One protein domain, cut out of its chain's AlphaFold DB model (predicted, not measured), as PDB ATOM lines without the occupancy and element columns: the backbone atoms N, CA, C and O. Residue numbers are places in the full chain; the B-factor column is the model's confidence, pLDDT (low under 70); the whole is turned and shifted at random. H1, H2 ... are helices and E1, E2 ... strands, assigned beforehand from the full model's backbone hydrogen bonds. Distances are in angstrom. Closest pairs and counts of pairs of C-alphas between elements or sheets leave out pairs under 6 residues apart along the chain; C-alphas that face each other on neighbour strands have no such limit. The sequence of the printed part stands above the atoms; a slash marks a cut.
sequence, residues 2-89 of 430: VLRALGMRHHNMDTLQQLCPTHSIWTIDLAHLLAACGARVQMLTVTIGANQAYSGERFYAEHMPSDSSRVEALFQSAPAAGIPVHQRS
ATOM      1  N   VAL A   2     -34.284   8.555 -29.880       87.38
ATOM      2  CA  VAL A   2     -34.977   7.283 -29.551       87.38
ATOM      3  C   VAL A   2     -34.364   6.545 -28.350       87.38
ATOM      4  O   VAL A   2     -35.053   6.330 -27.361       87.38
ATOM      5  N   LEU A   3     -33.055   6.259 -28.370       86.88
ATOM      6  CA  LEU A   3     -32.371   5.546 -27.276       86.88
ATOM      7  C   LEU A   3     -32.530   6.222 -25.902       86.88
ATOM      8  O   LEU A   3     -32.832   5.550 -24.920       86.88
ATOM      9  N   ARG A   4     -32.432   7.559 -25.833       85.44
ATOM     10  CA  ARG A   4     -32.627   8.317 -24.582       85.44
ATOM     11  C   ARG A   4     -34.066   8.227 -24.066       85.44
ATOM     12  O   ARG A   4     -34.253   8.193 -22.854       85.44
ATOM     13  N   ALA A   5     -35.055   8.187 -24.964       83.75
ATOM     14  CA  ALA A   5     -36.464   8.004 -24.606       83.75
ATOM     15  C   ALA A   5     -36.748   6.584 -24.083       83.75
ATOM     16  O   ALA A   5     -37.580   6.415 -23.201       83.75
ATOM     17  N   LEU A   6     -35.998   5.587 -24.562       84.19
ATOM     18  CA  LEU A   6     -36.018   4.204 -24.077       84.19
ATOM     19  C   LEU A   6     -35.095   3.962 -22.858       84.19
ATOM     20  O   LEU A   6     -34.824   2.819 -22.511       84.19
ATOM     21  N   GLY A   7     -34.555   5.013 -22.227       84.44
ATOM     22  CA  GLY A   7     -33.669   4.901 -21.057       84.44
ATOM     23  C   GLY A   7     -32.214   4.496 -21.347       84.44
ATOM     24  O   GLY A   7     -31.366   4.607 -20.462       84.44
ATOM     25  N   MET A   8     -31.875   4.121 -22.584       85.75
ATOM     26  CA  MET A   8     -30.519   3.756 -23.019       85.75
ATOM     27  C   MET A   8     -29.646   5.009 -23.202       85.75
ATOM     28  O   MET A   8     -29.454   5.520 -24.307       85.75
ATOM     29  N   ARG A   9     -29.165   5.560 -22.080       83.38
ATOM     30  CA  ARG A   9     -28.425   6.837 -22.020       83.38
ATOM     31  C   ARG A   9     -26.906   6.716 -22.199       83.38
ATOM     32  O   ARG A   9     -26.258   7.742 -22.371       83.38
ATOM     33  N   HIS A  10     -26.361   5.503 -22.159       85.75
ATOM     34  CA  HIS A  10     -24.922   5.222 -22.270       85.75
ATOM     35  C   HIS A  10     -24.365   5.384 -23.698       85.75
ATOM     36  O   HIS A  10     -23.172   5.612 -23.857       85.75
ATOM     37  N   HIS A  11     -25.216   5.331 -24.731       86.50
ATOM     38  CA  HIS A  11     -24.798   5.524 -26.125       86.50
ATOM     39  C   HIS A  11     -24.655   7.013 -26.473       86.50
ATOM     40  O   HIS A  11     -25.631   7.774 -26.410       86.50
ATOM     41  N   ASN A  12     -23.449   7.426 -26.870       85.62
ATOM     42  CA  ASN A  12     -23.152   8.765 -27.390       85.62
ATOM     43  C   ASN A  12     -22.996   8.741 -28.929       85.62
ATOM     44  O   ASN A  12     -23.198   7.701 -29.552       85.62
ATOM     45  N   MET A  13     -22.704   9.880 -29.567       83.56
ATOM     46  CA  MET A  13     -22.618   9.922 -31.037       83.56
ATOM     47  C   MET A  13     -21.439   9.108 -31.584       83.56
ATOM     48  O   MET A  13     -21.594   8.443 -32.603       83.56
ATOM     49  N   ASP A  14     -20.310   9.094 -30.878       87.00
ATOM     50  CA  ASP A  14     -19.107   8.356 -31.272       87.00
ATOM     51  C   ASP A  14     -19.368   6.841 -31.226       87.00
ATOM     52  O   ASP A  14     -19.047   6.125 -32.172       87.00
ATOM     53  N   THR A  15     -20.055   6.355 -30.182       90.06
ATOM     54  CA  THR A  15     -20.511   4.957 -30.088       90.06
ATOM     55  C   THR A  15     -21.434   4.592 -31.252       90.06
ATOM     56  O   THR A  15     -21.301   3.523 -31.841       90.06
ATOM     57  N   LEU A  16     -22.361   5.482 -31.625       90.00
ATOM     58  CA  LEU A  16     -23.289   5.233 -32.733       90.00
ATOM     59  C   LEU A  16     -22.582   5.218 -34.097       90.00
ATOM     60  O   LEU A  16     -22.941   4.406 -34.946       90.00
ATOM     61  N   GLN A  17     -21.567   6.062 -34.298       89.00
ATOM     62  CA  GLN A  17     -20.736   6.063 -35.507       89.00
ATOM     63  C   GLN A  17     -19.836   4.822 -35.598       89.00
ATOM     64  O   GLN A  17     -19.650   4.286 -36.686       89.00
ATOM     65  N   GLN A  18     -19.329   4.318 -34.468       91.00
ATOM     66  CA  GLN A  18     -18.588   3.051 -34.417       91.00
ATOM     67  C   GLN A  18     -19.482   1.844 -34.746       91.00
ATOM     68  O   GLN A  18     -19.054   0.941 -35.460       91.00
ATOM     69  N   LEU A  19     -20.730   1.839 -34.262       91.56
ATOM     70  CA  LEU A  19     -21.711   0.780 -34.538       91.56
ATOM     71  C   LEU A  19     -22.312   0.857 -35.954       91.56
ATOM     72  O   LEU A  19     -22.774  -0.156 -36.475       91.56
ATOM     73  N   CYS A  20     -22.326   2.036 -36.578       90.31
ATOM     74  CA  CYS A  20     -22.839   2.247 -37.930       90.31
ATOM     75  C   CYS A  20     -21.894   3.166 -38.735       90.31
ATOM     76  O   CYS A  20     -22.179   4.356 -38.905       90.31
ATOM     77  N   PRO A  21     -20.760   2.636 -39.236       86.19
ATOM     78  CA  PRO A  21     -19.725   3.414 -39.917       86.19
ATOM     79  C   PRO A  21     -20.092   3.696 -41.387       86.19
ATOM     80  O   PRO A  21     -19.398   3.287 -42.315       86.19
ATOM     81  N   THR A  22     -21.214   4.385 -41.615       85.75
ATOM     82  CA  THR A  22     -21.646   4.849 -42.942       85.75
ATOM     83  C   THR A  22     -22.249   6.249 -42.873       85.75
ATOM     84  O   THR A  22     -22.913   6.617 -41.907       85.75
ATOM     85  N   HIS A  23     -22.046   7.030 -43.934       79.75
ATOM     86  CA  HIS A  23     -22.683   8.336 -44.112       79.75
ATOM     87  C   HIS A  23     -23.993   8.248 -44.918       79.75
ATOM     88  O   HIS A  23     -24.809   9.166 -44.863       79.75
ATOM     89  N   SER A  24     -24.229   7.130 -45.619       83.75
ATOM     90  CA  SER A  24     -25.477   6.843 -46.334       83.75
ATOM     91  C   SER A  24     -26.356   5.923 -45.482       83.75
ATOM     92  O   SER A  24     -26.256   4.695 -45.542       83.75
ATOM     93  N   ILE A  25     -27.171   6.533 -44.618       87.19
ATOM     94  CA  ILE A  25     -28.001   5.839 -43.625       87.19
ATOM     95  C   ILE A  25     -29.379   5.505 -44.212       87.19
ATOM     96  O   ILE A  25     -30.200   6.390 -44.472       87.19
ATOM     97  N   TRP A  26     -29.666   4.213 -44.358       89.88
ATOM     98  CA  TRP A  26     -30.967   3.689 -44.772       89.88
ATOM     99  C   TRP A  26     -31.812   3.282 -43.553       89.88
ATOM    100  O   TRP A  26     -31.311   3.114 -42.442       89.88
ATOM    101  N   THR A  27     -33.120   3.069 -43.740       93.19
ATOM    102  CA  THR A  27     -34.025   2.669 -42.641       93.19
ATOM    103  C   THR A  27     -33.577   1.371 -41.959       93.19
ATOM    104  O   THR A  27     -33.742   1.220 -40.750       93.19
ATOM    105  N   ILE A  28     -32.991   0.442 -42.725       95.62
ATOM    106  CA  ILE A  28     -32.488  -0.835 -42.209       95.62
ATOM    107  C   ILE A  28     -31.209  -0.655 -41.366       95.62
ATOM    108  O   ILE A  28     -31.061  -1.347 -40.362       95.62
ATOM    109  N   ASP A  29     -30.351   0.326 -41.684       95.25
ATOM    110  CA  ASP A  29     -29.197   0.693 -40.844       95.25
ATOM    111  C   ASP A  29     -29.662   1.184 -39.473       95.25
ATOM    112  O   ASP A  29     -29.167   0.737 -38.444       95.25
ATOM    113  N   LEU A  30     -30.670   2.067 -39.450       94.69
ATOM    114  CA  LEU A  30     -31.253   2.571 -38.204       94.69
ATOM    115  C   LEU A  30     -31.885   1.447 -37.374       94.69
ATOM    116  O   LEU A  30     -31.791   1.473 -36.148       94.69
ATOM    117  N   ALA A  31     -32.502   0.456 -38.021       96.94
ATOM    118  CA  ALA A  31     -33.063  -0.702 -37.335       96.94
ATOM    119  C   ALA A  31     -31.974  -1.567 -36.673       96.94
ATOM    120  O   ALA A  31     -32.099  -1.885 -35.490       96.94
ATOM    121  N   HIS A  32     -30.889  -1.883 -37.391       97.12
ATOM    122  CA  HIS A  32     -29.737  -2.612 -36.839       97.12
ATOM    123  C   HIS A  32     -29.017  -1.828 -35.742       97.12
ATOM    124  O   HIS A  32     -28.755  -2.380 -34.679       97.12
ATOM    125  N   LEU A  33     -28.777  -0.530 -35.939       95.94
ATOM    126  CA  LEU A  33     -28.143   0.338 -34.944       95.94
ATOM    127  C   LEU A  33     -28.950   0.397 -33.639       95.94
ATOM    128  O   LEU A  33     -28.385   0.281 -32.553       95.94
ATOM    129  N   LEU A  34     -30.276   0.545 -33.728       95.44
ATOM    130  CA  LEU A  34     -31.148   0.536 -32.553       95.44
ATOM    131  C   LEU A  34     -31.154  -0.835 -31.855       95.44
ATOM    132  O   LEU A  34     -31.091  -0.874 -30.626       95.44
ATOM    133  N   ALA A  35     -31.188  -1.939 -32.609       96.19
ATOM    134  CA  ALA A  35     -31.145  -3.293 -32.055       96.19
ATOM    135  C   ALA A  35     -29.805  -3.595 -31.358       96.19
ATOM    136  O   ALA A  35     -29.804  -4.049 -30.215       96.19
ATOM    137  N   ALA A  36     -28.676  -3.243 -31.980       94.69
ATOM    138  CA  ALA A  36     -27.335  -3.364 -31.402       94.69
ATOM    139  C   ALA A  36     -27.161  -2.533 -30.117       94.69
ATOM    140  O   ALA A  36     -26.417  -2.916 -29.218       94.69
ATOM    141  N   CYS A  37     -27.892  -1.421 -29.992       93.69
ATOM    142  CA  CYS A  37     -27.940  -0.627 -28.765       93.69
ATOM    143  C   CYS A  37     -28.800  -1.246 -27.643       93.69
ATOM    144  O   CYS A  37     -28.759  -0.726 -26.528       93.69
ATOM    145  N   GLY A  38     -29.568  -2.309 -27.919       92.75
ATOM    146  CA  GLY A  38     -30.471  -2.984 -26.976       92.75
ATOM    147  C   GLY A  38     -31.968  -2.692 -27.167       92.75
ATOM    148  O   GLY A  38     -32.783  -3.119 -26.349       92.75
ATOM    149  N   ALA A  39     -32.377  -1.970 -28.219       92.88
ATOM    150  CA  ALA A  39     -33.792  -1.691 -28.472       92.88
ATOM    151  C   ALA A  39     -34.526  -2.915 -29.049       92.88
ATOM    152  O   ALA A  39     -34.037  -3.560 -29.974       92.88
ATOM    153  N   ARG A  40     -35.772  -3.167 -28.619       95.12
ATOM    154  CA  ARG A  40     -36.658  -4.097 -29.340       95.12
ATOM    155  C   ARG A  40     -37.242  -3.405 -30.574       95.12
ATOM    156  O   ARG A  40     -38.173  -2.610 -30.456       95.12
ATOM    157  N   VAL A  41     -36.700  -3.712 -31.749       96.38
ATOM    158  CA  VAL A  41     -37.071  -3.083 -33.027       96.38
ATOM    159  C   VAL A  41     -38.032  -3.969 -33.824       96.38
ATOM    160  O   VAL A  41     -37.901  -5.187 -33.831       96.38
ATOM    161  N   GLN A  42     -38.978  -3.352 -34.533       95.44
ATOM    162  CA  GLN A  42     -39.763  -3.978 -35.600       95.44
ATOM    163  C   GLN A  42     -39.767  -3.026 -36.799       95.44
ATOM    164  O   GLN A  42     -40.037  -1.837 -36.630       95.44
ATOM    165  N   MET A  43     -39.484  -3.531 -37.999       95.50
ATOM    166  CA  MET A  43     -39.447  -2.725 -39.219       95.50
ATOM    167  C   MET A  43     -40.639  -3.045 -40.122       95.50
ATOM    168  O   MET A  43     -40.952  -4.205 -40.391       95.50
ATOM    169  N   LEU A  44     -41.301  -2.000 -40.615       94.31
ATOM    170  CA  LEU A  44     -42.327  -2.089 -41.650       94.31
ATOM    171  C   LEU A  44     -41.852  -1.271 -42.852       94.31
ATOM    172  O   LEU A  44     -41.428  -0.127 -42.694       94.31
ATOM    173  N   THR A  45     -41.904  -1.856 -44.043       92.44
ATOM    174  CA  THR A  45     -41.469  -1.216 -45.293       92.44
ATOM    175  C   THR A  45     -42.315  -1.713 -46.459       92.44
ATOM    176  O   THR A  45     -42.810  -2.832 -46.426       92.44
ATOM    177  N   VAL A  46     -42.483  -0.917 -47.515       85.81
ATOM    178  CA  VAL A  46     -43.098  -1.391 -48.772       85.81
ATOM    179  C   VAL A  46     -42.081  -2.052 -49.712       85.81
ATOM    180  O   VAL A  46     -42.464  -2.834 -50.583       85.81
ATOM    181  N   THR A  47     -40.786  -1.803 -49.501       83.88
ATOM    182  CA  THR A  47     -39.685  -2.336 -50.315       83.88
ATOM    183  C   THR A  47     -38.657  -3.034 -49.430       83.88
ATOM    184  O   THR A  47     -38.215  -2.473 -48.426       83.88
ATOM    185  N   ILE A  48     -38.288  -4.256 -49.811       87.19
ATOM    186  CA  ILE A  48     -37.119  -4.976 -49.295       87.19
ATOM    187  C   ILE A  48     -35.941  -4.678 -50.231       87.19
ATOM    188  O   ILE A  48     -36.142  -4.557 -51.441       87.19
ATOM    189  N   GLY A  49     -34.744  -4.525 -49.668       86.25
ATOM    190  CA  GLY A  49     -33.561  -4.076 -50.402       86.25
ATOM    191  C   GLY A  49     -33.580  -2.573 -50.711       86.25
ATOM    192  O   GLY A  49     -34.460  -1.823 -50.274       86.25
ATOM    193  N   ALA A  50     -32.587  -2.114 -51.472       78.19
ATOM    194  CA  ALA A  50     -32.547  -0.749 -51.986       78.19
ATOM    195  C   ALA A  50     -33.430  -0.628 -53.241       78.19
ATOM    196  O   ALA A  50     -33.283  -1.389 -54.198       78.19
ATOM    197  N   ASN A  51     -34.350   0.344 -53.273       72.44
ATOM    198  CA  ASN A  51     -35.216   0.534 -54.436       72.44
ATOM    199  C   ASN A  51     -34.429   1.140 -55.612       72.44
ATOM    200  O   ASN A  51     -34.189   2.349 -55.661       72.44
ATOM    201  N   GLN A  52     -34.083   0.303 -56.592       66.12
ATOM    202  CA  GLN A  52     -33.293   0.689 -57.765       66.12
ATOM    203  C   GLN A  52     -33.924   1.819 -58.602       66.12
ATOM    204  O   GLN A  52     -33.204   2.516 -59.322       66.12
ATOM    205  N   ALA A  53     -35.234   2.070 -58.475       59.81
ATOM    206  CA  ALA A  53     -35.910   3.184 -59.143       59.81
ATOM    207  C   ALA A  53     -35.362   4.567 -58.736       59.81
ATOM    208  O   ALA A  53     -35.478   5.512 -59.513       59.81
ATOM    209  N   TYR A  54     -34.724   4.688 -57.565       62.12
ATOM    210  CA  TYR A  54     -34.123   5.941 -57.094       62.12
ATOM    211  C   TYR A  54     -32.649   6.119 -57.495       62.12
ATOM    212  O   TYR A  54     -32.037   7.118 -57.135       62.12
ATOM    213  N   SER A  55     -32.075   5.209 -58.292       58.75
ATOM    214  CA  SER A  55     -30.683   5.321 -58.772       58.75
ATOM    215  C   SER A  55     -30.394   6.571 -59.623       58.75
ATOM    216  O   SER A  55     -29.233   6.939 -59.779       58.75
ATOM    217  N   GLY A  56     -31.427   7.241 -60.152       53.41
ATOM    218  CA  GLY A  56     -31.311   8.527 -60.853       53.41
ATOM    219  C   GLY A  56     -31.372   9.775 -59.959       53.41
ATOM    220  O   GLY A  56     -31.088  10.872 -60.438       53.41
ATOM    221  N   GLU A  57     -31.733   9.640 -58.680       61.66
ATOM    222  CA  GLU A  57     -31.773  10.763 -57.739       61.66
ATOM    223  C   GLU A  57     -30.365  11.087 -57.239       61.66
ATOM    224  O   GLU A  57     -29.642  10.204 -56.772       61.66
ATOM    225  N   ARG A  58     -29.971  12.367 -57.284       56.09
ATOM    226  CA  ARG A  58     -28.582  12.798 -57.002       56.09
ATOM    227  C   ARG A  58     -28.080  12.405 -55.608       56.09
ATOM    228  O   ARG A  58     -26.878  12.274 -55.431       56.09
ATOM    229  N   PHE A  59     -28.988  12.224 -54.650       56.16
ATOM    230  CA  PHE A  59     -28.674  11.777 -53.293       56.16
ATOM    231  C   PHE A  59     -28.231  10.303 -53.233       56.16
ATOM    232  O   PHE A  59     -27.349   9.962 -52.454       56.16
ATOM    233  N   TYR A  60     -28.813   9.437 -54.068       61.84
ATOM    234  CA  TYR A  60     -28.523   7.999 -54.074       61.84
ATOM    235  C   TYR A  60     -27.500   7.604 -55.149       61.84
ATOM    236  O   TYR A  60     -26.710   6.688 -54.933       61.84
ATOM    237  N   ALA A  61     -27.487   8.296 -56.294       58.12
ATOM    238  CA  ALA A  61     -26.763   7.903 -57.506       58.12
ATOM    239  C   ALA A  61     -25.261   7.601 -57.315       58.12
ATOM    240  O   ALA A  61     -24.735   6.704 -57.968       58.12
ATOM    241  N   GLU A  62     -24.576   8.328 -56.429       60.88
ATOM    242  CA  GLU A  62     -23.129   8.189 -56.196       60.88
ATOM    243  C   GLU A  62     -22.764   6.932 -55.386       60.88
ATOM    244  O   GLU A  62     -21.736   6.306 -55.641       60.88
ATOM    245  N   HIS A  63     -23.630   6.513 -54.457       64.38
ATOM    246  CA  HIS A  63     -23.356   5.419 -53.515       64.38
ATOM    247  C   HIS A  63     -24.170   4.142 -53.798       64.38
ATOM    248  O   HIS A  63     -23.833   3.073 -53.282       64.38
ATOM    249  N   MET A  64     -25.190   4.221 -54.666       68.00
ATOM    250  CA  MET A  64     -26.175   3.159 -54.920       68.00
ATOM    251  C   MET A  64     -25.590   1.747 -55.121       68.00
ATOM    252  O   MET A  64     -26.140   0.821 -54.538       68.00
ATOM    253  N   PRO A  65     -24.503   1.500 -55.885       67.31
ATOM    254  CA  PRO A  65     -24.009   0.131 -56.090       67.31
ATOM    255  C   PRO A  65     -23.457  -0.524 -54.810       67.31
ATOM    256  O   PRO A  65     -23.670  -1.717 -54.572       67.31
ATOM    257  N   SER A  66     -22.772   0.265 -53.977       74.38
ATOM    258  CA  SER A  66     -22.233  -0.176 -52.684       74.38
ATOM    259  C   SER A  66     -23.358  -0.306 -51.656       74.38
ATOM    260  O   SER A  66     -23.504  -1.339 -50.998       74.38
ATOM    261  N   ASP A  67     -24.222   0.710 -51.597       84.62
ATOM    262  CA  ASP A  67     -25.371   0.753 -50.701       84.62
ATOM    263  C   ASP A  67     -26.357  -0.380 -50.968       84.62
ATOM    264  O   ASP A  67     -26.734  -1.057 -50.023       84.62
ATOM    265  N   SER A  68     -26.730  -0.658 -52.222       84.44
ATOM    266  CA  SER A  68     -27.642  -1.759 -52.560       84.44
ATOM    267  C   SER A  68     -27.135  -3.101 -52.036       84.44
ATOM    268  O   SER A  68     -27.904  -3.847 -51.435       84.44
ATOM    269  N   SER A  69     -25.840  -3.387 -52.200       87.94
ATOM    270  CA  SER A  69     -25.229  -4.642 -51.740       87.94
ATOM    271  C   SER A  69     -25.249  -4.759 -50.209       87.94
ATOM    272  O   SER A  69     -25.596  -5.804 -49.661       87.94
ATOM    273  N   ARG A  70     -24.927  -3.662 -49.511       91.69
ATOM    274  CA  ARG A  70     -24.944  -3.565 -48.045       91.69
ATOM    275  C   ARG A  70     -26.361  -3.647 -47.473       91.69
ATOM    276  O   ARG A  70     -26.607  -4.421 -46.556       91.69
ATOM    277  N   VAL A  71     -27.293  -2.867 -48.016       92.06
ATOM    278  CA  VAL A  71     -28.704  -2.806 -47.605       92.06
ATOM    279  C   VAL A  71     -29.370  -4.169 -47.774       92.06
ATOM    280  O   VAL A  71     -30.072  -4.612 -46.869       92.06
ATOM    281  N   GLU A  72     -29.106  -4.866 -48.879       92.56
ATOM    282  CA  GLU A  72     -29.596  -6.227 -49.113       92.56
ATOM    283  C   GLU A  72     -29.068  -7.214 -48.053       92.56
ATOM    284  O   GLU A  72     -29.854  -7.912 -47.412       92.56
ATOM    285  N   ALA A  73     -27.761  -7.196 -47.762       94.12
ATOM    286  CA  ALA A  73     -27.181  -8.015 -46.693       94.12
ATOM    287  C   ALA A  73     -27.752  -7.682 -45.295       94.12
ATOM    288  O   ALA A  73     -27.942  -8.574 -44.462       94.12
ATOM    289  N   LEU A  74     -28.079  -6.412 -45.025       96.25
ATOM    290  CA  LEU A  74     -28.737  -5.986 -43.784       96.25
ATOM    291  C   LEU A  74     -30.186  -6.483 -43.683       96.25
ATOM    292  O   LEU A  74     -30.610  -6.882 -42.599       96.25
ATOM    293  N   PHE A  75     -30.944  -6.525 -44.782       96.69
ATOM    294  CA  PHE A  75     -32.270  -7.153 -44.791       96.69
ATOM    295  C   PHE A  75     -32.193  -8.669 -44.559       96.69
ATOM    296  O   PHE A  75     -33.000  -9.206 -43.801       96.69
ATOM    297  N   GLN A  76     -31.205  -9.349 -45.146       96.00
ATOM    298  CA  GLN A  76     -31.001 -10.795 -44.984       96.00
ATOM    299  C   GLN A  76     -30.563 -11.182 -43.560       96.00
ATOM    300  O   GLN A  76     -30.985 -12.214 -43.043       96.00
ATOM    301  N   SER A  77     -29.755 -10.345 -42.901       96.81
ATOM    302  CA  SER A  77     -29.275 -10.565 -41.525       96.81
ATOM    303  C   SER A  77     -30.234 -10.078 -40.431       96.81
ATOM    304  O   SER A  77     -30.107 -10.503 -39.281       96.81
ATOM    305  N   ALA A  78     -31.224  -9.241 -40.758       97.38
ATOM    306  CA  ALA A  78     -32.178  -8.685 -39.792       97.38
ATOM    307  C   ALA A  78     -32.883  -9.732 -38.897       97.38
ATOM    308  O   ALA A  78     -32.966  -9.492 -37.688       97.38
ATOM    309  N   PRO A  79     -33.324 -10.912 -39.391       95.06
ATOM    310  CA  PRO A  79     -33.919 -11.937 -38.531       95.06
ATOM    311  C   PRO A  79     -32.942 -12.488 -37.483       95.06
ATOM    312  O   PRO A  79     -33.333 -12.689 -36.335       95.06
ATOM    313  N   ALA A  80     -31.669 -12.682 -37.848       96.25
ATOM    314  CA  ALA A  80     -30.625 -13.147 -36.929       96.25
ATOM    315  C   ALA A  80     -30.251 -12.077 -35.885       96.25
ATOM    316  O   ALA A  80     -29.931 -12.413 -34.749       96.25
ATOM    317  N   ALA A  81     -30.373 -10.794 -36.243       95.69
ATOM    318  CA  ALA A  81     -30.254  -9.660 -35.323       95.69
ATOM    319  C   ALA A  81     -31.511  -9.427 -34.451       95.69
ATOM    320  O   ALA A  81     -31.572  -8.449 -33.707       95.69
ATOM    321  N   GLY A  82     -32.531 -10.292 -34.536       96.50
ATOM    322  CA  GLY A  82     -33.760 -10.171 -33.747       96.50
ATOM    323  C   GLY A  82     -34.703  -9.052 -34.205       96.50
ATOM    324  O   GLY A  82     -35.507  -8.575 -33.405       96.50
ATOM    325  N   ILE A  83     -34.620  -8.631 -35.473       97.94
ATOM    326  CA  ILE A  83     -35.413  -7.541 -36.059       97.94
ATOM    327  C   ILE A  83     -36.473  -8.126 -37.009       97.94
ATOM    328  O   ILE A  83     -36.150  -8.491 -38.144       97.94
ATOM    329  N   PRO A  84     -37.759  -8.198 -36.616       96.81
ATOM    330  CA  PRO A  84     -38.818  -8.634 -37.515       96.81
ATOM    331  C   PRO A  84     -39.080  -7.559 -38.573       96.81
ATOM    332  O   PRO A  84     -39.511  -6.444 -38.256       96.81
ATOM    333  N   VAL A  85     -38.832  -7.906 -39.836       96.38
ATOM    334  CA  VAL A  85     -39.132  -7.071 -41.003       96.38
ATOM    335  C   VAL A  85     -40.437  -7.549 -41.637       96.38
ATOM    336  O   VAL A  85     -40.598  -8.733 -41.931       96.38
ATOM    337  N   HIS A  86     -41.371  -6.632 -41.885       94.00
ATOM    338  CA  HIS A  86     -42.621  -6.928 -42.585       94.00
ATOM    339  C   HIS A  86     -42.768  -6.052 -43.828       94.00
ATOM    340  O   HIS A  86     -42.821  -4.822 -43.720       94.00
ATOM    341  N   GLN A  87     -42.904  -6.683 -44.997       92.94
ATOM    342  CA  GLN A  87     -43.149  -5.969 -46.247       92.94
ATOM    343  C   GLN A  87     -44.630  -5.561 -46.367       92.94
ATOM    344  O   GLN A  87     -45.444  -6.267 -46.957       92.94
ATOM    345  N   ARG A  88     -44.998  -4.436 -45.749       88.06
ATOM    346  CA  ARG A  88     -46.330  -3.818 -45.816       88.06
ATOM    347  C   ARG A  88     -46.276  -2.339 -45.440       88.06
ATOM    348  O   ARG A  88     -45.444  -1.925 -44.634       88.06
ATOM    349  N   SER A  89     -47.229  -1.561 -45.945       86.25
ATOM    350  CA  SER A  89     -47.547  -0.253 -45.371       86.25
ATOM    351  C   SER A  89     -48.282  -0.416 -44.032       86.25
ATOM    352  O   SER A  89     -48.972  -1.408 -43.792       86.25
TER     353      SER A  89
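What this domain is: This is residues 2 to 89 of the 430 residues of the protein "GUCD1-like isoform X1" of Chlorella sorokiniana (UniProt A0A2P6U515). H3 makes the core, with the small two-strand sheet of E1 and E2 along one side of it and H4 crossing it steeply, packed on it by residues 71 to 75. H1 and H2 lie toward one end of the longest axis, and the long loop of residues 46 to 63 toward the other. The printed part has 88 residues, with four named helices and two named parallel strands in the order H1, H2, H3, E1, H4, E2. The class is mostly helix, though under half of the residues, 41, are in named elements. The whole is compact, with a radius of gyration of the C-alphas of 13.7 A and spans of 40 by 28 by 20 A.

How they stand to each other: E1, residues 43 to 45, and E2, residues 85 to 87, are parallel neighbours at 19 degrees; N 86 and O 43, 2.9 A apart, are within hydrogen-bond range. With H4, residues 64 to 77, they form a strand-helix-strand unit, two parallel neighbour strands with a helix between them along the chain; its crossover is right-handed. The closest C-alphas of E1 and H3, residues 27 to 36, are those of Met 43 and Ala 31, 7.0 A apart. H4 touches H3 with residues 71 to 75 alone, at a steep tilt of 45 degrees, the same way; the closest C-alphas, of Leu 74 and Ile 28, are 6.6 A apart. H2, residues 13 to 19, only just touches H3, with 3 pairs of C-alphas within 8 A, the closest those of Leu 19 and Leu 33 at 6.5 A; it is about perpendicular, at 85 degrees. H1, residues 2 to 5, is close to H3 but not clearly touching: the closest C-alphas, of Leu 3 and Leu 34, are 7.4 A apart. Every O i to N i+4 pair is within hydrogen-bond range in H2 and H3, and 9 of 10 in H4; H1 is too short for one.

Where its parts are: H1 begins at C-alpha 2 (-34.977, 7.283, -29.551) and E2 ends at C-alpha 87 (-43.149, -5.969, -46.247). H4 is 19.4 A long, H3 14.4 A and H2 9.8 A.

The domain as a whole: The two C-alphas farthest apart, of Gly 7 and Gly 56, are 40.0 A apart. The printed part has no cut, and the link from E1 to H4 is long, 18 residues. Residues 52 to 65 have pLDDT under 70.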